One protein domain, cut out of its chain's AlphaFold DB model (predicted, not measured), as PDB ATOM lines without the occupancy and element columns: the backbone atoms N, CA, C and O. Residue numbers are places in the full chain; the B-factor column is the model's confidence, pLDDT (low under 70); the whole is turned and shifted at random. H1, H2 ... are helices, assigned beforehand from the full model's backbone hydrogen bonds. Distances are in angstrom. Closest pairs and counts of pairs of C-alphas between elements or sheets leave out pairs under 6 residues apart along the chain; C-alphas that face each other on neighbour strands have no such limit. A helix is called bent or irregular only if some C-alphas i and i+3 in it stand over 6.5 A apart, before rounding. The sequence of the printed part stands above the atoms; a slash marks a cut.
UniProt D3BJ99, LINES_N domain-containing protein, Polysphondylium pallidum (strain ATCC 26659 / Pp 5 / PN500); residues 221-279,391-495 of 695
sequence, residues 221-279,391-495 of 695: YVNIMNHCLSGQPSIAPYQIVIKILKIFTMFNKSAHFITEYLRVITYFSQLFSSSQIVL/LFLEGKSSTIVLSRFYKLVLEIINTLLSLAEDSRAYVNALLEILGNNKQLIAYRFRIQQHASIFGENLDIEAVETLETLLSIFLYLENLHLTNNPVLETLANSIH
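What this domain is: This is residues 221 to 279 and 391 to 495 of the 695 residues of the protein "LINES_N domain-containing protein" of Polysphondylium pallidum (strain ATCC 26659 / Pp 5 / PN500) (UniProt D3BJ99). Five helices, H1 to H5, make an up-and-down bundle, each running against the one before it; H4 stands in the middle of a row, with H2 on one side and H8 on the other. The small helices H6 and H9 lie side by side, H6 meeting the side of H3 with its end at Arg 444 and H9 folded back on H8, while H7 is near H4 and H8. The printed part has 164 residues with nine named helices, H1 to H9 in order, and no named strand: the class is all helix. It is compact, with a radius of gyration of the C-alphas of 15.4 A, and rounded, spanning 45 by 32 by 30 A.

How they stand to each other: H1, residues 221 to 230, and H2, residues 236 to 251, form a helical hairpin at a shallow tilt of 20 degrees; H2 touches H1 with residues 237 to 241 alone, C-alphas 228 and 237 being closest at 4.9 A. H3, residues 255 to 277, is the hub, touching four helices; its residues 263 to 267 alone touch H1, closest at C-alphas 222 and 264, 5.7 A. H4, residues 396 to 418, and H5, residues 423 to 434, form another helical hairpin, closest at C-alphas 416 and 426, 5.8 A. H3 and H5 touch at a steep tilt of 40 degrees, with H3 residues 262 to 269 and H5 residues 433 to 434 alone, closest at C-alphas 262 and 433, 5.3 A. H6, residues 438 to 444, touches H3 about perpendicular at 78 degrees, with H3 residues 269 to 273 alone, closest at C-alphas 273 and 444, 6.5 A. H7, residues 447 to 454, is irregular, C-alphas 449 and 452 being 7.2 A apart, and touches no helix. H8, residues 460 to 478, touches H4 with 19 pairs of C-alphas within 8 A, closest at 403 and 465, 5.0 A. H9, residues 485 to 493, touches H6, closest at C-alphas 438 and 486, 5.0 A. Every O i to N i+4 pair is within hydrogen-bond range in H1, H2, H4, H5, H6, H8 and H9; H3 has 15 of 19, and H7 1 of 4 beside 4 of 5 O i to N i+3 pairs.

Where its parts are: H1 begins at C-alpha 221 (301.614, 111.895, 176.159), and H9 ends at C-alpha 493 (281.143, 121.021, 158.896). From first to last C-alpha H3 measures 34.4 A, H4 33.1 A, H8 27.1 A and H2 23.2 A.

The domain as a whole: The C-alphas farthest apart, of Gln 232 and Glu 421, are 46.3 A apart. Residues 280 to 390 are not printed; C-alphas 279 and 391 are 11.4 A apart across the cut. Of the links printed whole, none is long. Mean pLDDT of the printed part is 71.8; residues 221 to 279, 391 to 396, 420 and 482 are under 70.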
ATOM      1  N   TYR A 221     302.535 112.626 177.034       58.03
ATOM      2  CA  TYR A 221     301.614 111.895 176.159       58.03
ATOM      3  C   TYR A 221     301.676 112.411 174.718       58.03
ATOM      4  O   TYR A 221     301.773 111.607 173.805       58.03
ATOM      5  N   VAL A 222     301.718 113.724 174.494       53.66
ATOM      6  CA  VAL A 222     301.908 114.324 173.164       53.66
ATOM      7  C   VAL A 222     303.245 113.900 172.559       53.66
ATOM      8  O   VAL A 222     303.284 113.558 171.389       53.66
ATOM      9  N   ASN A 223     304.329 113.826 173.336       52.38
ATOM     10  CA  ASN A 223     305.627 113.323 172.870       52.38
ATOM     11  C   ASN A 223     305.606 111.819 172.558       52.38
ATOM     12  O   ASN A 223     306.234 111.390 171.593       52.38
ATOM     13  N   ILE A 224     304.868 111.030 173.347       51.72
ATOM     14  CA  ILE A 224     304.610 109.613 173.072       51.72
ATOM     15  C   ILE A 224     303.905 109.449 171.730       51.72
ATOM     16  O   ILE A 224     304.340 108.672 170.885       51.72
ATOM     17  N   MET A 225     302.845 110.225 171.530       50.28
ATOM     18  CA  MET A 225     302.018 110.172 170.334       50.28
ATOM     19  C   MET A 225     302.792 110.693 169.114       50.28
ATOM     20  O   MET A 225     302.802 110.016 168.094       50.28
ATOM     21  N   ASN A 226     303.540 111.795 169.264       48.84
ATOM     22  CA  ASN A 226     304.510 112.314 168.290       48.84
ATOM     23  C   ASN A 226     305.429 111.237 167.753       48.84
ATOM     24  O   ASN A 226     305.554 111.081 166.546       48.84
ATOM     25  N   HIS A 227     306.055 110.482 168.645       47.31
ATOM     26  CA  HIS A 227     307.022 109.496 168.214       47.31
ATOM     27  C   HIS A 227     306.371 108.253 167.604       47.31
ATOM     28  O   HIS A 227     306.832 107.796 166.562       47.31
ATOM     29  N   CYS A 228     305.281 107.752 168.208       45.03
ATOM     30  CA  CYS A 228     304.516 106.620 167.676       45.03
ATOM     31  C   CYS A 228     304.037 106.896 166.243       45.03
ATOM     32  O   CYS A 228     303.957 105.981 165.435       45.03
ATOM     33  N   LEU A 229     303.728 108.154 165.927       45.97
ATOM     34  CA  LEU A 229     303.183 108.550 164.630       45.97
ATOM     35  C   LEU A 229     304.249 109.089 163.658       45.97
ATOM     36  O   LEU A 229     303.980 109.177 162.468       45.97
ATOM     37  N   SER A 230     305.456 109.412 164.141       44.97
ATOM     38  CA  SER A 230     306.625 109.740 163.305       44.97
ATOM     39  C   SER A 230     307.454 108.518 162.876       44.97
ATOM     40  O   SER A 230     308.371 108.655 162.069       44.97
ATOM     41  N   GLY A 231     307.184 107.343 163.456       39.69
ATOM     42  CA  GLY A 231     307.843 106.079 163.115       39.69
ATOM     43  C   GLY A 231     307.329 105.468 161.806       39.69
ATOM     44  O   GLY A 231     306.269 105.835 161.305       39.69
ATOM     45  N   GLN A 232     308.085 104.517 161.250       39.09
ATOM     46  CA  GLN A 232     307.665 103.706 160.096       39.09
ATOM     47  C   GLN A 232     306.291 103.046 160.360       39.09
ATOM     48  O   GLN A 232     306.022 102.657 161.500       39.09
ATOM     49  N   PRO A 233     305.424 102.888 159.341       37.94
ATOM     50  CA  PRO A 233     304.054 102.416 159.523       37.94
ATOM     51  C   PRO A 233     304.038 100.949 159.972       37.94
ATOM     52  O   PRO A 233     304.084 100.022 159.169       37.94
ATOM     53  N   SER A 234     303.962 100.727 161.282       45.47
ATOM     54  CA  SER A 234     303.599  99.439 161.869       45.47
ATOM     55  C   SER A 234     302.203  99.535 162.493       45.47
ATOM     56  O   SER A 234     301.657 100.615 162.684       45.47
ATOM     57  N   ILE A 235     301.575  98.403 162.810       45.91
ATOM     58  CA  ILE A 235     300.241  98.353 163.448       45.91
ATOM     59  C   ILE A 235     300.307  98.785 164.937       45.91
ATOM     60  O   ILE A 235     299.286  99.075 165.568       45.91
ATOM     61  N   ALA A 236     301.507  98.852 165.524       49.41
ATOM     62  CA  ALA A 236     301.720  99.087 166.954       49.41
ATOM     63  C   ALA A 236     301.339 100.504 167.463       49.41
ATOM     64  O   ALA A 236     300.690 100.575 168.515       49.41
ATOM     65  N   PRO A 237     301.631 101.611 166.747       54.94
ATOM     66  CA  PRO A 237     301.227 102.970 167.105       54.94
ATOM     67  C   PRO A 237     299.727 103.113 167.353       54.94
ATOM     68  O   PRO A 237     299.324 103.648 168.382       54.94
ATOM     69  N   TYR A 238     298.876 102.555 166.486       54.94
ATOM     70  CA  TYR A 238     297.416 102.667 166.606       54.94
ATOM     71  C   TYR A 238     296.871 102.006 167.875       54.94
ATOM     72  O   TYR A 238     295.988 102.542 168.543       54.94
ATOM     73  N   GLN A 239     297.424 100.855 168.258       56.34
ATOM     74  CA  GLN A 239     297.038 100.172 169.494       56.34
ATOM     75  C   GLN A 239     297.457 100.965 170.736       56.34
ATOM     76  O   GLN A 239     296.741 100.960 171.738       56.34
ATOM     77  N   ILE A 240     298.599 101.655 170.682       60.00
ATOM     78  CA  ILE A 240     299.085 102.529 171.759       60.00
ATOM     79  C   ILE A 240     298.175 103.753 171.884       60.00
ATOM     80  O   ILE A 240     297.663 104.029 172.964       60.00
ATOM     81  N   VAL A 241     297.894 104.408 170.764       59.84
ATOM     82  CA  VAL A 241     296.981 105.543 170.608       59.84
ATOM     83  C   VAL A 241     295.585 105.218 171.159       59.84
ATOM     84  O   VAL A 241     295.070 105.941 172.010       59.84
ATOM     85  N   ILE A 242     294.992 104.087 170.761       58.06
ATOM     86  CA  ILE A 242     293.680 103.636 171.252       58.06
ATOM     87  C   ILE A 242     293.723 103.324 172.752       58.06
ATOM     88  O   ILE A 242     292.784 103.654 173.473       58.06
ATOM     89  N   LYS A 243     294.793 102.695 173.253       63.66
ATOM     90  CA  LYS A 243     294.957 102.429 174.693       63.66
ATOM     91  C   LYS A 243     295.091 103.721 175.493       63.66
ATOM     92  O   LYS A 243     294.507 103.815 176.565       63.66
ATOM     93  N   ILE A 244     295.812 104.707 174.967       65.19
ATOM     94  CA  ILE A 244     295.953 106.037 175.560       65.19
ATOM     95  C   ILE A 244     294.593 106.736 175.586       65.19
ATOM     96  O   ILE A 244     294.168 107.167 176.652       65.19
ATOM     97  N   LEU A 245     293.857 106.753 174.473       60.72
ATOM     98  CA  LEU A 245     292.497 107.297 174.425       60.72
ATOM     99  C   LEU A 245     291.562 106.591 175.420       60.72
ATOM    100  O   LEU A 245     290.864 107.262 176.170       60.72
ATOM    101  N   LYS A 246     291.605 105.255 175.515       62.41
ATOM    102  CA  LYS A 246     290.833 104.489 176.512       62.41
ATOM    103  C   LYS A 246     291.178 104.897 177.943       62.41
ATOM    104  O   LYS A 246     290.273 105.165 178.726       62.41
ATOM    105  N   ILE A 247     292.463 104.989 178.280       62.00
ATOM    106  CA  ILE A 247     292.926 105.484 179.584       62.00
ATOM    107  C   ILE A 247     292.336 106.871 179.847       62.00
ATOM    108  O   ILE A 247     291.736 107.092 180.893       62.00
ATOM    109  N   PHE A 248     292.459 107.787 178.892       62.00
ATOM    110  CA  PHE A 248     291.949 109.146 179.022       62.00
ATOM    111  C   PHE A 248     290.434 109.172 179.269       62.00
ATOM    112  O   PHE A 248     290.002 109.821 180.221       62.00
ATOM    113  N   THR A 249     289.638 108.404 178.512       56.34
ATOM    114  CA  THR A 249     288.182 108.277 178.744       56.34
ATOM    115  C   THR A 249     287.850 107.704 180.126       56.34
ATOM    116  O   THR A 249     286.871 108.110 180.742       56.34
ATOM    117  N   MET A 250     288.694 106.826 180.690       55.81
ATOM    118  CA  MET A 250     288.489 106.332 182.057       55.81
ATOM    119  C   MET A 250     288.614 107.476 183.080       55.81
ATOM    120  O   MET A 250     287.762 107.605 183.952       55.81
ATOM    121  N   PHE A 251     289.600 108.369 182.955       56.16
ATOM    122  CA  PHE A 251     289.861 109.434 183.940       56.16
ATOM    123  C   PHE A 251     289.026 110.725 183.779       56.16
ATOM    124  O   PHE A 251     289.206 111.657 184.565       56.16
ATOM    125  N   ASN A 252     288.080 110.788 182.833       50.72
ATOM    126  CA  ASN A 252     287.378 112.020 182.425       50.72
ATOM    127  C   ASN A 252     286.461 112.673 183.493       50.72
ATOM    128  O   ASN A 252     285.880 113.730 183.272       50.72
ATOM    129  N   LYS A 253     286.328 112.098 184.695       50.88
ATOM    130  CA  LYS A 253     285.506 112.691 185.771       50.88
ATOM    131  C   LYS A 253     286.201 113.796 186.577       50.88
ATOM    132  O   LYS A 253     285.563 114.398 187.435       50.88
ATOM    133  N   SER A 254     287.490 114.059 186.355       53.72
ATOM    134  CA  SER A 254     288.242 115.082 187.095       53.72
ATOM    135  C   SER A 254     288.635 116.249 186.189       53.72
ATOM    136  O   SER A 254     289.298 116.052 185.171       53.72
ATOM    137  N   ALA A 255     288.279 117.473 186.594       47.00
ATOM    138  CA  ALA A 255     288.537 118.706 185.844       47.00
ATOM    139  C   ALA A 255     290.025 118.919 185.489       47.00
ATOM    140  O   ALA A 255     290.333 119.502 184.454       47.00
ATOM    141  N   HIS A 256     290.955 118.392 186.295       53.00
ATOM    142  CA  HIS A 256     292.397 118.472 186.025       53.00
ATOM    143  C   HIS A 256     292.863 117.583 184.864       53.00
ATOM    144  O   HIS A 256     293.854 117.903 184.212       53.00
ATOM    145  N   PHE A 257     292.167 116.475 184.593       57.91
ATOM    146  CA  PHE A 257     292.510 115.608 183.465       57.91
ATOM    147  C   PHE A 257     292.047 116.190 182.140       57.91
ATOM    148  O   PHE A 257     292.688 115.913 181.131       57.91
ATOM    149  N   ILE A 258     291.019 117.043 182.156       52.97
ATOM    150  CA  ILE A 258     290.501 117.716 180.966       52.97
ATOM    151  C   ILE A 258     291.649 118.453 180.278       52.97
ATOM    152  O   ILE A 258     291.969 118.089 179.161       52.97
ATOM    153  N   THR A 259     292.379 119.362 180.933       52.09
ATOM    154  CA  THR A 259     293.458 120.153 180.295       52.09
ATOM    155  C   THR A 259     294.542 119.319 179.591       52.09
ATOM    156  O   THR A 259     295.005 119.688 178.513       52.09
ATOM    157  N   GLU A 260     294.962 118.185 180.156       56.66
ATOM    158  CA  GLU A 260     295.972 117.327 179.512       56.66
ATOM    159  C   GLU A 260     295.367 116.442 178.409       56.66
ATOM    160  O   GLU A 260     296.006 116.181 177.390       56.66
ATOM    161  N   TYR A 261     294.102 116.060 178.569       60.88
ATOM    162  CA  TYR A 261     293.272 115.418 177.549       60.88
ATOM    163  C   TYR A 261     293.055 116.353 176.343       60.88
ATOM    164  O   TYR A 261     293.123 115.912 175.195       60.88
ATOM    165  N   LEU A 262     292.915 117.663 176.588       55.12
ATOM    166  CA  LEU A 262     292.808 118.710 175.568       55.12
ATOM    167  C   LEU A 262     294.056 118.756 174.680       55.12
ATOM    168  O   LEU A 262     293.936 118.815 173.459       55.12
ATOM    169  N   ARG A 263     295.256 118.636 175.265       58.97
ATOM    170  CA  ARG A 263     296.517 118.636 174.502       58.97
ATOM    171  C   ARG A 263     296.666 117.434 173.582       58.97
ATOM    172  O   ARG A 263     297.153 117.586 172.464       58.97
ATOM    173  N   VAL A 264     296.251 116.254 174.039       58.91
ATOM    174  CA  VAL A 264     296.281 115.038 173.216       58.91
ATOM    175  C   VAL A 264     295.390 115.211 171.988       58.91
ATOM    176  O   VAL A 264     295.795 114.855 170.885       58.91
ATOM    177  N   ILE A 265     294.229 115.843 172.143       55.59
ATOM    178  CA  ILE A 265     293.312 116.121 171.035       55.59
ATOM    179  C   ILE A 265     293.870 117.153 170.080       55.59
ATOM    180  O   ILE A 265     293.884 116.886 168.883       55.59
ATOM    181  N   THR A 266     294.361 118.292 170.575       55.78
ATOM    182  CA  THR A 266     295.001 119.307 169.726       55.78
ATOM    183  C   THR A 266     296.103 118.677 168.876       55.78
ATOM    184  O   THR A 266     296.213 118.976 167.687       55.78
ATOM    185  N   TYR A 267     296.854 117.744 169.460       58.91
ATOM    186  CA  TYR A 267     297.891 116.992 168.776       58.91
ATOM    187  C   TYR A 267     297.352 116.041 167.686       58.91
ATOM    188  O   TYR A 267     297.790 116.125 166.542       58.91
ATOM    189  N   PHE A 268     296.357 115.195 167.979       55.09
ATOM    190  CA  PHE A 268     295.696 114.376 166.947       55.09
ATOM    191  C   PHE A 268     295.147 115.220 165.808       55.09
ATOM    192  O   PHE A 268     295.307 114.906 164.634       55.09
ATOM    193  N   SER A 269     294.513 116.323 166.178       51.75
ATOM    194  CA  SER A 269     293.942 117.273 165.250       51.75
ATOM    195  C   SER A 269     295.025 117.834 164.315       51.75
ATOM    196  O   SER A 269     294.808 117.941 163.109       51.75
ATOM    197  N   GLN A 270     296.221 118.139 164.832       55.53
ATOM    198  CA  GLN A 270     297.384 118.537 164.026       55.53
ATOM    199  C   GLN A 270     297.890 117.397 163.134       55.53
ATOM    200  O   GLN A 270     298.189 117.646 161.969       55.53
ATOM    201  N   LEU A 271     297.917 116.157 163.624       54.28
ATOM    202  CA  LEU A 271     298.345 114.992 162.846       54.28
ATOM    203  C   LEU A 271     297.470 114.756 161.603       54.28
ATOM    204  O   LEU A 271     297.997 114.625 160.497       54.28
ATOM    205  N   PHE A 272     296.144 114.776 161.768       50.72
ATOM    206  CA  PHE A 272     295.205 114.664 160.645       50.72
ATOM    207  C   PHE A 272     295.390 115.800 159.633       50.72
ATOM    208  O   PHE A 272     295.273 115.588 158.434       50.72
ATOM    209  N   SER A 273     295.756 116.998 160.104       46.62
ATOM    210  CA  SER A 273     296.006 118.148 159.222       46.62
ATOM    211  C   SER A 273     297.321 118.027 158.443       46.62
ATOM    212  O   SER A 273     297.405 118.450 157.298       46.62
ATOM    213  N   SER A 274     298.351 117.447 159.063       44.94
ATOM    214  CA  SER A 274     299.705 117.348 158.498       44.94
ATOM    215  C   SER A 274     299.815 116.251 157.439       44.94
ATOM    216  O   SER A 274     300.543 116.400 156.464       44.94
ATOM    217  N   SER A 275     299.077 115.155 157.631       43.88
ATOM    218  CA  SER A 275     299.109 113.980 156.749       43.88
ATOM    219  C   SER A 275     298.536 114.284 155.358       43.88
ATOM    220  O   SER A 275     298.973 113.709 154.366       43.88
ATOM    221  N   GLN A 276     297.605 115.233 155.277       42.38
ATOM    222  CA  GLN A 276     296.819 115.498 154.076       42.38
ATOM    223  C   GLN A 276     297.366 116.674 153.233       42.38
ATOM    224  O   GLN A 276     297.205 116.670 152.019       42.38
ATOM    225  N   ILE A 277     298.129 117.611 153.823       38.84
ATOM    226  CA  ILE A 277     298.865 118.665 153.077       38.84
ATOM    227  C   ILE A 277     299.908 118.062 152.113       38.84
ATOM    228  O   ILE A 277     300.225 118.657 151.086       38.84
ATOM    229  N   VAL A 278     300.425 116.869 152.423       36.16
ATOM    230  CA  VAL A 278     301.358 116.128 151.555       36.16
ATOM    231  C   VAL A 278     300.636 115.501 150.349       36.16
ATOM    232  O   VAL A 278     301.245 115.360 149.292       36.16
ATOM    233  N   LEU A 279     299.340 115.185 150.475       34.69
ATOM    234  CA  LEU A 279     298.534 114.543 149.429       34.69
ATOM    235  C   LEU A 279     298.253 115.492 148.246       34.69
ATOM    236  O   LEU A 279     298.371 115.095 147.089       34.69
ATOM    237  N   LEU A 391     298.156 105.721 154.088       43.03
ATOM    238  CA  LEU A 391     297.781 104.598 154.949       43.03
ATOM    239  C   LEU A 391     296.887 105.005 156.138       43.03
ATOM    240  O   LEU A 391     296.257 104.147 156.761       43.03
ATOM    241  N   PHE A 392     296.843 106.299 156.489       41.47
ATOM    242  CA  PHE A 392     296.096 106.788 157.651       41.47
ATOM    243  C   PHE A 392     294.591 106.911 157.393       41.47
ATOM    244  O   PHE A 392     293.828 106.874 158.359       41.47
ATOM    245  N   LEU A 393     294.163 107.040 156.131       50.38
ATOM    246  CA  LEU A 393     292.756 107.214 155.748       50.38
ATOM    247  C   LEU A 393     292.170 105.994 155.022       50.38
ATOM    248  O   LEU A 393     290.980 105.735 155.190       50.38
ATOM    249  N   GLU A 394     292.978 105.190 154.325       47.91
ATOM    250  CA  GLU A 394     292.483 104.078 153.488       47.91
ATOM    251  C   GLU A 394     292.258 102.731 154.208       47.91
ATOM    252  O   GLU A 394     291.883 101.736 153.591       47.91
ATOM    253  N   GLY A 395     292.448 102.650 155.527       59.44
ATOM    254  CA  GLY A 395     292.276 101.401 156.282       59.44
ATOM    255  C   GLY A 395     291.059 101.395 157.204       59.44
ATOM    256  O   GLY A 395     290.713 102.419 157.772       59.44
ATOM    257  N   LYS A 396     290.492 100.217 157.512       61.06
ATOM    258  CA  LYS A 396     289.460 100.051 158.573       61.06
ATOM    259  C   LYS A 396     289.860 100.679 159.922       61.06
ATOM    260  O   LYS A 396     289.016 101.057 160.729       61.06
ATOM    261  N   SER A 397     291.162 100.799 160.183       71.44
ATOM    262  CA  SER A 397     291.711 101.484 161.355       71.44
ATOM    263  C   SER A 397     291.407 102.984 161.390       71.44
ATOM    264  O   SER A 397     291.270 103.524 162.486       71.44
ATOM    265  N   SER A 398     291.279 103.652 160.240       74.88
ATOM    266  CA  SER A 398     290.983 105.086 160.152       74.88
ATOM    267  C   SER A 398     289.578 105.381 160.680       74.88
ATOM    268  O   SER A 398     289.430 106.215 161.576       74.88
ATOM    269  N   THR A 399     288.581 104.599 160.250       75.50
ATOM    270  CA  THR A 399     287.189 104.675 160.717       75.50
ATOM    271  C   THR A 399     287.090 104.527 162.228       75.50
ATOM    272  O   THR A 399     286.461 105.348 162.894       75.50
ATOM    273  N   ILE A 400     287.769 103.529 162.804       81.94
ATOM    274  CA  ILE A 400     287.758 103.309 164.255       81.94
ATOM    275  C   ILE A 400     288.392 104.498 164.981       81.94
ATOM    276  O   ILE A 400     287.829 104.992 165.957       81.94
ATOM    277  N   VAL A 401     289.561 104.970 164.540       82.81
ATOM    278  CA  VAL A 401     290.245 106.095 165.196       82.81
ATOM    279  C   VAL A 401     289.390 107.359 165.120       82.81
ATOM    280  O   VAL A 401     289.241 108.052 166.126       82.81
ATOM    281  N   LEU A 402     288.785 107.628 163.968       82.56
ATOM    282  CA  LEU A 402     287.970 108.810 163.745       82.56
ATOM    283  C   LEU A 402     286.635 108.752 164.504       82.56
ATOM    284  O   LEU A 402     286.261 109.721 165.163       82.56
ATOM    285  N   SER A 403     285.976 107.592 164.536       85.38
ATOM    286  CA  SER A 403     284.820 107.326 165.404       85.38
ATOM    287  C   SER A 403     285.147 107.624 166.869       85.38
ATOM    288  O   SER A 403     284.439 108.365 167.558       85.38
ATOM    289  N   ARG A 404     286.285 107.109 167.354       86.19
ATOM    290  CA  ARG A 404     286.748 107.349 168.727       86.19
ATOM    291  C   ARG A 404     287.085 108.816 168.961       86.19
ATOM    292  O   ARG A 404     286.772 109.316 170.035       86.19
ATOM    293  N   PHE A 405     287.658 109.504 167.979       86.06
ATOM    294  CA  PHE A 405     287.916 110.940 168.041       86.06
ATOM    295  C   PHE A 405     286.619 111.751 168.164       86.06
ATOM    296  O   PHE A 405     286.533 112.634 169.013       86.06
ATOM    297  N   TYR A 406     285.573 111.437 167.401       89.00
ATOM    298  CA  TYR A 406     284.294 112.128 167.560       89.00
ATOM    299  C   TYR A 406     283.647 111.839 168.912       89.00
ATOM    300  O   TYR A 406     283.151 112.757 169.564       89.00
ATOM    301  N   LYS A 407     283.699 110.586 169.385       89.00
ATOM    302  CA  LYS A 407     283.184 110.222 170.715       89.00
ATOM    303  C   LYS A 407     283.896 110.992 171.819       89.00
ATOM    304  O   LYS A 407     283.255 111.477 172.741       89.00
ATOM    305  N   LEU A 408     285.205 111.145 171.680       84.44
ATOM    306  CA  LEU A 408     286.065 111.918 172.564       84.44
ATOM    307  C   LEU A 408     285.669 113.405 172.589       84.44
ATOM    308  O   LEU A 408     285.512 113.985 173.661       84.44
ATOM    309  N   VAL A 409     285.442 114.011 171.418       85.62
ATOM    310  CA  VAL A 409     284.946 115.396 171.306       85.62
ATOM    311  C   VAL A 409     283.578 115.542 171.979       85.62
ATOM    312  O   VAL A 409     283.367 116.484 172.741       85.62
ATOM    313  N   LEU A 410     282.662 114.599 171.750       90.12
ATOM    314  CA  LEU A 410     281.347 114.593 172.388       90.12
ATOM    315  C   LEU A 410     281.446 114.467 173.915       90.12
ATOM    316  O   LEU A 410     280.750 115.174 174.641       90.12
ATOM    317  N   GLU A 411     282.307 113.579 174.408       86.56
ATOM    318  CA  GLU A 411     282.513 113.371 175.840       86.56
ATOM    319  C   GLU A 411     283.059 114.631 176.509       86.56
ATOM    320  O   GLU A 411     282.584 115.006 177.575       86.56
ATOM    321  N   ILE A 412     283.982 115.342 175.855       81.31
ATOM    322  CA  ILE A 412     284.444 116.651 176.325       81.31
ATOM    323  C   ILE A 412     283.300 117.639 176.392       81.31
ATOM    324  O   ILE A 412     283.138 118.280 177.423       81.31
ATOM    325  N   ILE A 413     282.518 117.778 175.320       84.38
ATOM    326  CA  ILE A 413     281.395 118.719 175.297       84.38
ATOM    327  C   ILE A 413     280.448 118.411 176.461       84.38
ATOM    328  O   ILE A 413     280.091 119.316 177.209       84.38
ATOM    329  N   ASN A 414     280.128 117.139 176.690       86.50
ATOM    330  CA  ASN A 414     279.283 116.713 177.805       86.50
ATOM    331  C   ASN A 414     279.902 116.995 179.175       86.50
ATOM    332  O   ASN A 414     279.218 117.525 180.050       86.50
ATOM    333  N   THR A 415     281.180 116.671 179.377       80.44
ATOM    334  CA  THR A 415     281.879 116.938 180.640       80.44
ATOM    335  C   THR A 415     281.917 118.436 180.915       80.44
ATOM    336  O   THR A 415     281.552 118.865 182.008       80.44
ATOM    337  N   LEU A 416     282.278 119.236 179.913       76.94
ATOM    338  CA  LEU A 416     282.276 120.690 179.989       76.94
ATOM    339  C   LEU A 416     280.880 121.209 180.365       76.94
ATOM    340  O   LEU A 416     280.768 121.962 181.322       76.94
ATOM    341  N   LEU A 417     279.814 120.737 179.714       80.56
ATOM    342  CA  LEU A 417     278.439 121.134 180.043       80.56
ATOM    343  C   LEU A 417     277.998 120.698 181.446       80.56
ATOM    344  O   LEU A 417     277.258 121.420 182.104       80.56
ATOM    345  N   SER A 418     278.446 119.534 181.919       82.44
ATOM    346  CA  SER A 418     278.081 119.012 183.244       82.44
ATOM    347  C   SER A 418     278.760 119.747 184.401       82.44
ATOM    348  O   SER A 418     278.222 119.787 185.503       82.44
ATOM    349  N   LEU A 419     279.939 120.325 184.158       75.06
ATOM    350  CA  LEU A 419     280.729 121.048 185.157       75.06
ATOM    351  C   LEU A 419     280.331 122.528 185.271       75.06
ATOM    352  O   LEU A 419     280.944 123.260 186.046       75.06
ATOM    353  N   ALA A 420     279.366 122.980 184.469       59.62
ATOM    354  CA  ALA A 420     279.144 124.382 184.157       59.62
ATOM    355  C   ALA A 420     277.965 125.044 184.851       59.62
ATOM    356  O   ALA A 420     276.820 124.791 184.493       59.62
ATOM    357  N   GLU A 421     278.258 126.027 185.708       75.88
ATOM    358  CA  GLU A 421     277.317 127.120 185.990       75.88
ATOM    359  C   GLU A 421     277.423 128.262 184.946       75.88
ATOM    360  O   GLU A 421     276.423 128.926 184.684       75.88
ATOM    361  N   ASP A 422     278.581 128.466 184.282       76.31
ATOM    362  CA  ASP A 422     278.793 129.542 183.282       76.31
ATOM    363  C   ASP A 422     279.345 129.052 181.926       76.31
ATOM    364  O   ASP A 422     280.549 128.887 181.737       76.31
ATOM    365  N   SER A 423     278.456 128.911 180.937       73.19
ATOM    366  CA  SER A 423     278.724 128.472 179.551       73.19
ATOM    367  C   SER A 423     279.955 129.080 178.837       73.19
ATOM    368  O   SER A 423     280.519 128.433 177.951       73.19
ATOM    369  N   ARG A 424     280.423 130.288 179.195       74.50
ATOM    370  CA  ARG A 424     281.490 130.989 178.447       74.50
ATOM    371  C   ARG A 424     282.880 130.384 178.619       74.50
ATOM    372  O   ARG A 424     283.628 130.303 177.644       74.50
ATOM    373  N   ALA A 425     283.238 129.957 179.829       74.94
ATOM    374  CA  ALA A 425     284.550 129.360 180.088       74.94
ATOM    375  C   ALA A 425     284.741 128.057 179.287       74.94
ATOM    376  O   ALA A 425     285.827 127.782 178.780       74.94
ATOM    377  N   TYR A 426     283.653 127.308 179.096       73.44
ATOM    378  CA  TYR A 426     283.612 126.050 178.349       73.44
ATOM    379  C   TYR A 426     283.788 126.247 176.857       73.44
ATOM    380  O   TYR A 426     284.535 125.501 176.234       73.44
ATOM    381  N   VAL A 427     283.143 127.270 176.296       74.25
ATOM    382  CA  VAL A 427     283.339 127.642 174.895       74.25
ATOM    383  C   VAL A 427     284.809 127.982 174.657       74.25
ATOM    384  O   VAL A 427     285.401 127.446 173.729       74.25
ATOM    385  N   ASN A 428     285.437 128.771 175.530       79.56
ATOM    386  CA  ASN A 428     286.858 129.102 175.393       79.56
ATOM    387  C   ASN A 428     287.770 127.872 175.512       79.56
ATOM    388  O   ASN A 428     288.665 127.715 174.687       79.56
ATOM    389  N   ALA A 429     287.512 126.974 176.468       77.88
ATOM    390  CA  ALA A 429     288.252 125.718 176.581       77.88
ATOM    391  C   ALA A 429     288.062 124.841 175.334       77.88
ATOM    392  O   ALA A 429     289.031 124.326 174.790       77.88
ATOM    393  N   LEU A 430     286.831 124.719 174.830       79.69
ATOM    394  CA  LEU A 430     286.521 123.952 173.625       79.69
ATOM    395  C   LEU A 430     287.250 124.497 172.390       79.69
ATOM    396  O   LEU A 430     287.773 123.733 171.582       79.69
ATOM    397  N   LEU A 431     287.325 125.819 172.264       81.12
ATOM    398  CA  LEU A 431     288.036 126.495 171.182       81.12
ATOM    399  C   LEU A 431     289.545 126.322 171.275       81.12
ATOM    400  O   LEU A 431     290.194 126.087 170.259       81.12
ATOM    401  N   GLU A 432     290.096 126.368 172.487       79.69
ATOM    402  CA  GLU A 432     291.507 126.076 172.714       79.69
ATOM    403  C   GLU A 432     291.855 124.648 172.254       79.69
ATOM    404  O   GLU A 432     292.891 124.444 171.622       79.69
ATOM    405  N   ILE A 433     290.956 123.675 172.472       76.38
ATOM    406  CA  ILE A 433     291.131 122.272 172.044       76.38
ATOM    407  C   ILE A 433     291.120 122.142 170.530       76.38
ATOM    408  O   ILE A 433     292.039 121.573 169.933       76.38
ATOM    409  N   LEU A 434     290.027 122.608 169.925       80.00
ATOM    410  CA  LEU A 434     289.759 122.419 168.506       80.00
ATOM    411  C   LEU A 434     290.679 123.291 167.642       80.00
ATOM    412  O   LEU A 434     290.924 122.979 166.474       80.00
ATOM    413  N   GLY A 435     291.237 124.339 168.248       83.38
ATOM    414  CA  GLY A 435     292.021 125.380 167.620       83.38
ATOM    415  C   GLY A 435     291.151 126.588 167.279       83.38
ATOM    416  O   GLY A 435     290.028 126.465 166.801       83.38
ATOM    417  N   ASN A 436     291.719 127.784 167.439       84.81
ATOM    418  CA  ASN A 436     291.039 129.044 167.113       84.81
ATOM    419  C   ASN A 436     290.997 129.335 165.599       84.81
ATOM    420  O   ASN A 436     290.507 130.383 165.179       84.81
ATOM    421  N   ASN A 437     291.533 128.436 164.765       87.75
ATOM    422  CA  ASN A 437     291.589 128.616 163.321       87.75
ATOM    423  C   ASN A 437     290.367 127.972 162.648       87.75
ATOM    424  O   ASN A 437     290.262 126.750 162.535       87.75
ATOM    425  N   LYS A 438     289.479 128.831 162.141       89.69
ATOM    426  CA  LYS A 438     288.278 128.462 161.385       89.69
ATOM    427  C   LYS A 438     288.567 127.515 160.212       89.69
ATOM    428  O   LYS A 438     287.863 126.524 160.056       89.69
ATOM    429  N   GLN A 439     289.583 127.807 159.399       86.94
ATOM    430  CA  GLN A 439     289.919 127.002 158.217       86.94
ATOM    431  C   GLN A 439     290.385 125.605 158.620       86.94
ATOM    432  O   GLN A 439     289.998 124.614 158.011       86.94
ATOM    433  N   LEU A 440     291.164 125.529 159.697       82.44
ATOM    434  CA  LEU A 440     291.682 124.272 160.206       82.44
ATOM    435  C   LEU A 440     290.561 123.380 160.753       82.44
ATOM    436  O   LEU A 440     290.563 122.182 160.494       82.44
ATOM    437  N   ILE A 441     289.578 123.954 161.456       85.94
ATOM    438  CA  ILE A 441     288.377 123.209 161.859       85.94
ATOM    439  C   ILE A 441     287.589 122.747 160.639       85.94
ATOM    440  O   ILE A 441     287.239 121.572 160.579       85.94
ATOM    441  N   ALA A 442     287.322 123.644 159.685       87.75
ATOM    442  CA  ALA A 442     286.577 123.295 158.478       87.75
ATOM    443  C   ALA A 442     287.227 122.114 157.753       87.75
ATOM    444  O   ALA A 442     286.535 121.189 157.356       87.75
ATOM    445  N   TYR A 443     288.556 122.124 157.654       85.56
ATOM    446  CA  TYR A 443     289.344 121.046 157.076       85.56
ATOM    447  C   TYR A 443     289.248 119.746 157.885       85.56
ATOM    448  O   TYR A 443     288.846 118.717 157.361       85.56
ATOM    449  N   ARG A 444     289.540 119.796 159.190       82.44
ATOM    450  CA  ARG A 444     289.563 118.618 160.082       82.44
ATOM    451  C   ARG A 444     288.214 117.934 160.241       82.44
ATOM    452  O   ARG A 444     288.155 116.747 160.533       82.44
ATOM    453  N   PHE A 445     287.141 118.705 160.152       87.94
ATOM    454  CA  PHE A 445     285.777 118.218 160.294       87.94
ATOM    455  C   PHE A 445     285.061 118.162 158.945       87.94
ATOM    456  O   PHE A 445     283.839 118.032 158.930       87.94
ATOM    457  N   ARG A 446     285.796 118.243 157.824       88.31
ATOM    458  CA  ARG A 446     285.237 118.142 156.475       88.31
ATOM    459  C   ARG A 446     284.707 116.728 156.274       88.31
ATOM    460  O   ARG A 446     285.421 115.847 155.812       88.31
ATOM    461  N   ILE A 447     283.433 116.519 156.604       88.25
ATOM    462  CA  ILE A 447     282.805 115.193 156.581       88.25
ATOM    463  C   ILE A 447     282.910 114.514 155.208       88.25
ATOM    464  O   ILE A 447     282.972 113.298 155.138       88.25
ATOM    465  N   GLN A 448     283.036 115.295 154.135       84.94
ATOM    466  CA  GLN A 448     283.328 114.810 152.789       84.94
ATOM    467  C   GLN A 448     284.582 113.927 152.722       84.94
ATOM    468  O   GLN A 448     284.551 112.858 152.127       84.94
ATOM    469  N   GLN A 449     285.674 114.344 153.371       83.81
ATOM    470  CA  GLN A 449     286.926 113.574 153.422       83.81
ATOM    471  C   GLN A 449     286.775 112.298 154.254       83.81
ATOM    472  O   GLN A 449     287.560 111.365 154.140       83.81
ATOM    473  N   HIS A 450     285.759 112.276 155.109       84.50
ATOM    474  CA  HIS A 450     285.445 111.186 156.014       84.50
ATOM    475  C   HIS A 450     284.301 110.320 155.486       84.50
ATOM    476  O   HIS A 450     283.918 109.359 156.143       84.50
ATOM    477  N   ALA A 451     283.736 110.638 154.318       80.69
ATOM    478  CA  ALA A 451     282.548 109.969 153.809       80.69
ATOM    479  C   ALA A 451     282.822 108.503 153.433       80.69
ATOM    480  O   ALA A 451     281.918 107.674 153.516       80.69
ATOM    481  N   SER A 452     284.088 108.152 153.167       80.75
ATOM    482  CA  SER A 452     284.551 106.766 153.013       80.75
ATOM    483  C   SER A 452     284.230 105.875 154.221       80.75
ATOM    484  O   SER A 452     284.063 104.668 154.054       80.75
ATOM    485  N   ILE A 453     284.049 106.453 155.418       81.56
ATOM    486  CA  ILE A 453     283.577 105.744 156.621       81.56
ATOM    487  C   ILE A 453     282.209 105.095 156.397       81.56
ATOM    488  O   ILE A 453     281.916 104.061 156.989       81.56
ATOM    489  N   PHE A 454     281.368 105.698 155.558       82.12
ATOM    490  CA  PHE A 454     280.009 105.228 155.293       82.12
ATOM    491  C   PHE A 454     279.924 104.269 154.098       82.12
ATOM    492  O   PHE A 454     278.834 103.791 153.798       82.12
ATOM    493  N   GLY A 455     281.044 104.008 153.414       80.62
ATOM    494  CA  GLY A 455     281.109 103.174 152.214       80.62
ATOM    495  C   GLY A 455     281.230 101.674 152.503       80.62
ATOM    496  O   GLY A 455     280.483 101.101 153.291       80.62
ATOM    497  N   GLU A 456     282.199 101.023 151.851       72.19
ATOM    498  CA  GLU A 456     282.321  99.556 151.727       72.19
ATOM    499  C   GLU A 456     282.379  98.770 153.049       72.19
ATOM    500  O   GLU A 456     282.152  97.561 153.064       72.19
ATOM    501  N   ASN A 457     282.683  99.431 154.167       73.25
ATOM    502  CA  ASN A 457     282.761  98.812 155.487       73.25
ATOM    503  C   ASN A 457     281.844  99.523 156.480       73.25
ATOM    504  O   ASN A 457     282.300  99.929 157.547       73.25
ATOM    505  N   LEU A 458     280.568  99.685 156.128       84.50
ATOM    506  CA  LEU A 458     279.575 100.205 157.057       84.50
ATOM    507  C   LEU A 458     279.404  99.245 158.245       84.50
ATOM    508  O   LEU A 458     278.641  98.280 158.201       84.50
ATOM    509  N   ASP A 459     280.155  99.517 159.304       88.62
ATOM    510  CA  ASP A 459     280.185  98.764 160.545       88.62
ATOM    511  C   ASP A 459     279.441  99.503 161.670       88.62
ATOM    512  O   ASP A 459     278.847 100.575 161.494       88.62
ATOM    513  N   ILE A 460     279.432  98.888 162.852       88.31
ATOM    514  CA  ILE A 460     278.792  99.456 164.041       88.31
ATOM    515  C   ILE A 460     279.454 100.798 164.389       88.31
ATOM    516  O   ILE A 460     278.757 101.759 164.717       88.31
ATOM    517  N   GLU A 461     280.777 100.905 164.261       89.00
ATOM    518  CA  GLU A 461     281.542 102.119 164.528       89.00
ATOM    519  C   GLU A 461     281.157 103.294 163.615       89.00
ATOM    520  O   GLU A 461     281.091 104.433 164.094       89.00
ATOM    521  N   ALA A 462     280.870 103.053 162.334       90.06
ATOM    522  CA  ALA A 462     280.378 104.070 161.406       90.06
ATOM    523  C   ALA A 462     278.999 104.601 161.833       90.06
ATOM    524  O   ALA A 462     278.785 105.816 161.908       90.06
ATOM    525  N   VAL A 463     278.080 103.709 162.217       91.38
ATOM    526  CA  VAL A 463     276.747 104.085 162.719       91.38
ATOM    527  C   VAL A 463     276.837 104.858 164.038       91.38
ATOM    528  O   VAL A 463     276.183 105.889 164.212       91.38
ATOM    529  N   GLU A 464     277.686 104.416 164.964       91.62
ATOM    530  CA  GLU A 464     277.954 105.147 166.203       91.62
ATOM    531  C   GLU A 464     278.565 106.530 165.929       91.62
ATOM    532  O   GLU A 464     278.313 107.480 166.676       91.62
ATOM    533  N   THR A 465     279.350 106.669 164.857       92.25
ATOM    534  CA  THR A 465     279.912 107.956 164.427       92.25
ATOM    535  C   THR A 465     278.815 108.908 163.965       92.25
ATOM    536  O   THR A 465     278.810 110.060 164.395       92.25
ATOM    537  N   LEU A 466     277.841 108.438 163.179       94.25
ATOM    538  CA  LEU A 466     276.671 109.230 162.775       94.25
ATOM    539  C   LEU A 466     275.886 109.744 163.986       94.25
ATOM    540  O   LEU A 466     275.566 110.932 164.076       94.25
ATOM    541  N   GLU A 467     275.613 108.858 164.948       94.94
ATOM    542  CA  GLU A 467     274.922 109.218 166.188       94.94
ATOM    543  C   GLU A 467     275.718 110.242 167.004       94.94
ATOM    544  O   GLU A 467     275.152 111.203 167.535       94.94
ATOM    545  N   THR A 468     277.037 110.073 167.058       95.00
ATOM    546  CA  THR A 468     277.942 110.977 167.764       95.00
ATOM    547  C   THR A 468     277.963 112.357 167.109       95.00
ATOM    548  O   THR A 468     277.787 113.354 167.807       95.00
ATOM    549  N   LEU A 469     278.103 112.436 165.783       95.56
ATOM    550  CA  LEU A 469     278.107 113.688 165.021       95.56
ATOM    551  C   LEU A 469     276.792 114.454 165.176       95.56
ATOM    552  O   LEU A 469     276.810 115.651 165.468       95.56
ATOM    553  N   LEU A 470     275.655 113.757 165.067       96.75
ATOM    554  CA  LEU A 470     274.342 114.348 165.324       96.75
ATOM    555  C   LEU A 470     274.249 114.892 166.754       96.75
ATOM    556  O   LEU A 470     273.759 115.998 166.960       96.75
ATOM    557  N   SER A 471     274.745 114.141 167.739       96.12
ATOM    558  CA  SER A 471     274.739 114.589 169.133       96.12
ATOM    559  C   SER A 471     275.590 115.846 169.315       96.12
ATOM    560  O   SER A 471     275.092 116.823 169.868       96.12
ATOM    561  N   ILE A 472     276.827 115.865 168.796       94.25
ATOM    562  CA  ILE A 472     277.711 117.045 168.837       94.25
ATOM    563  C   ILE A 472     276.990 118.248 168.230       94.25
ATOM    564  O   ILE A 472     276.946 119.305 168.856       94.25
ATOM    565  N   PHE A 473     276.389 118.093 167.048       95.62
ATOM    566  CA  PHE A 473     275.668 119.182 166.400       95.62
ATOM    567  C   PHE A 473     274.524 119.719 167.267       95.62
ATOM    568  O   PHE A 473     274.430 120.926 167.465       95.62
ATOM    569  N   LEU A 474     273.682 118.843 167.824       94.88
ATOM    570  CA  LEU A 474     272.567 119.257 168.681       94.88
ATOM    571  C   LEU A 474     273.057 119.991 169.938       94.88
ATOM    572  O   LEU A 474     272.436 120.965 170.360       94.88
ATOM    573  N   TYR A 475     274.186 119.569 170.518       92.12
ATOM    574  CA  TYR A 475     274.812 120.293 171.626       92.12
ATOM    575  C   TYR A 475     275.298 121.675 171.206       92.12
ATOM    576  O   TYR A 475     275.013 122.653 171.896       92.12
ATOM    577  N   LEU A 476     275.996 121.771 170.075       91.12
ATOM    578  CA  LEU A 476     276.458 123.048 169.543       91.12
ATOM    579  C   LEU A 476     275.274 123.976 169.260       91.12
ATOM    580  O   LEU A 476     275.297 125.134 169.656       91.12
ATOM    581  N   GLU A 477     274.199 123.475 168.660       91.81
ATOM    582  CA  GLU A 477     273.001 124.264 168.379       91.81
ATOM    583  C   GLU A 477     272.354 124.824 169.661       91.81
ATOM    584  O   GLU A 477     271.968 125.995 169.707       91.81
ATOM    585  N   ASN A 478     272.300 124.019 170.728       89.94
ATOM    586  CA  ASN A 478     271.775 124.435 172.032       89.94
ATOM    587  C   ASN A 478     272.658 125.474 172.742       89.94
ATOM    588  O   ASN A 478     272.165 126.211 173.592       89.94
ATOM    589  N   LEU A 479     273.943 125.570 172.389       86.06
ATOM    590  CA  LEU A 479     274.873 126.556 172.950       86.06
ATOM    591  C   LEU A 479     274.683 127.977 172.396       86.06
ATOM    592  O   LEU A 479     275.445 128.867 172.769       86.06
ATOM    593  N   HIS A 480     273.688 128.214 171.530       80.94
ATOM    594  CA  HIS A 480     273.419 129.518 170.914       80.94
ATOM    595  C   HIS A 480     274.695 130.152 170.328       80.94
ATOM    596  O   HIS A 480     275.125 131.232 170.732       80.94
ATOM    597  N   LEU A 481     275.296 129.470 169.347       74.38
ATOM    598  CA  LEU A 481     276.601 129.762 168.721       74.38
ATOM    599  C   LEU A 481     276.766 131.152 168.080       74.38
ATOM    600  O   LEU A 481     277.792 131.397 167.450       74.38
ATOM    601  N   THR A 482     275.794 132.060 168.198       68.00
ATOM    602  CA  THR A 482     275.680 133.295 167.403       68.00
ATOM    603  C   THR A 482     276.898 134.211 167.479       68.00
ATOM    604  O   THR A 482     277.050 135.083 166.632       68.00
ATOM    605  N   ASN A 483     277.773 134.019 168.467       82.69
ATOM    606  CA  ASN A 483     278.920 134.888 168.702       82.69
ATOM    607  C   ASN A 483     280.271 134.214 168.427       82.69
ATOM    608  O   ASN A 483     281.298 134.872 168.581       82.69
ATOM    609  N   ASN A 484     280.307 132.926 168.054       89.69
ATOM    610  CA  ASN A 484     281.570 132.220 167.863       89.69
ATOM    611  C   ASN A 484     281.728 131.612 166.455       89.69
ATOM    612  O   ASN A 484     281.161 130.551 166.181       89.69
ATOM    613  N   PRO A 485     282.570 132.205 165.585       90.62
ATOM    614  CA  PRO A 485     282.710 131.758 164.198       90.62
ATOM    615  C   PRO A 485     283.355 130.372 164.073       90.62
ATOM    616  O   PRO A 485     283.166 129.692 163.067       90.62
ATOM    617  N   VAL A 486     284.131 129.945 165.068       89.12
ATOM    618  CA  VAL A 486     284.849 128.666 165.063       89.12
ATOM    619  C   VAL A 486     283.885 127.523 165.385       89.12
ATOM    620  O   VAL A 486     283.833 126.549 164.636       89.12
ATOM    621  N   LEU A 487     283.046 127.672 166.417       90.19
ATOM    622  CA  LEU A 487     281.986 126.699 166.708       90.19
ATOM    623  C   LEU A 487     280.906 126.677 165.629       90.19
ATOM    624  O   LEU A 487     280.414 125.606 165.286       90.19
ATOM    625  N   GLU A 488     280.566 127.836 165.062       92.38
ATOM    626  CA  GLU A 488     279.674 127.895 163.906       92.38
ATOM    627  C   GLU A 488     280.266 127.092 162.740       92.38
ATOM    628  O   GLU A 488     279.580 126.292 162.112       92.38
ATOM    629  N   THR A 489     281.564 127.244 162.473       91.50
ATOM    630  CA  THR A 489     282.246 126.482 161.419       91.50
ATOM    631  C   THR A 489     282.254 124.988 161.705       91.50
ATOM    632  O   THR A 489     281.964 124.213 160.795       91.50
ATOM    633  N   LEU A 490     282.507 124.580 162.951       91.69
ATOM    634  CA  LEU A 490     282.383 123.183 163.353       91.69
ATOM    635  C   LEU A 490     280.969 122.665 163.066       91.69
ATOM    636  O   LEU A 490     280.832 121.692 162.335       91.69
ATOM    637  N   ALA A 491     279.933 123.347 163.565       93.62
ATOM    638  CA  ALA A 491     278.535 122.956 163.379       93.62
ATOM    639  C   ALA A 491     278.143 122.852 161.896       93.62
ATOM    640  O   ALA A 491     277.434 121.928 161.510       93.62
ATOM    641  N   ASN A 492     278.648 123.754 161.053       92.69
ATOM    642  CA  ASN A 492     278.445 123.691 159.605       92.69
ATOM    643  C   ASN A 492     279.153 122.488 158.961       92.69
ATOM    644  O   ASN A 492     278.611 121.890 158.039       92.69
ATOM    645  N   SER A 493     280.342 122.126 159.448       91.81
ATOM    646  CA  SER A 493     281.143 121.021 158.896       91.81
ATOM    647  C   SER A 493     280.549 119.648 159.230       91.81
ATOM    648  O   SER A 493     280.691 118.706 158.457       91.81
ATOM    649  N   ILE A 494     279.836 119.549 160.357       94.38
ATOM    650  CA  ILE A 494     279.142 118.332 160.813       94.38
ATOM    651  C   ILE A 494     277.613 118.453 160.723       94.38
ATOM    652  O   ILE A 494     276.890 117.786 161.466       94.38
ATOM    653  N   HIS A 495     277.106 119.331 159.852       95.44
ATOM    654  CA  HIS A 495     275.674 119.600 159.763       95.44
ATOM    655  C   HIS A 495     274.893 118.295 159.497       95.44
ATOM    656  O   HIS A 495     275.255 117.568 158.571       95.44
TER     657      HIS A 495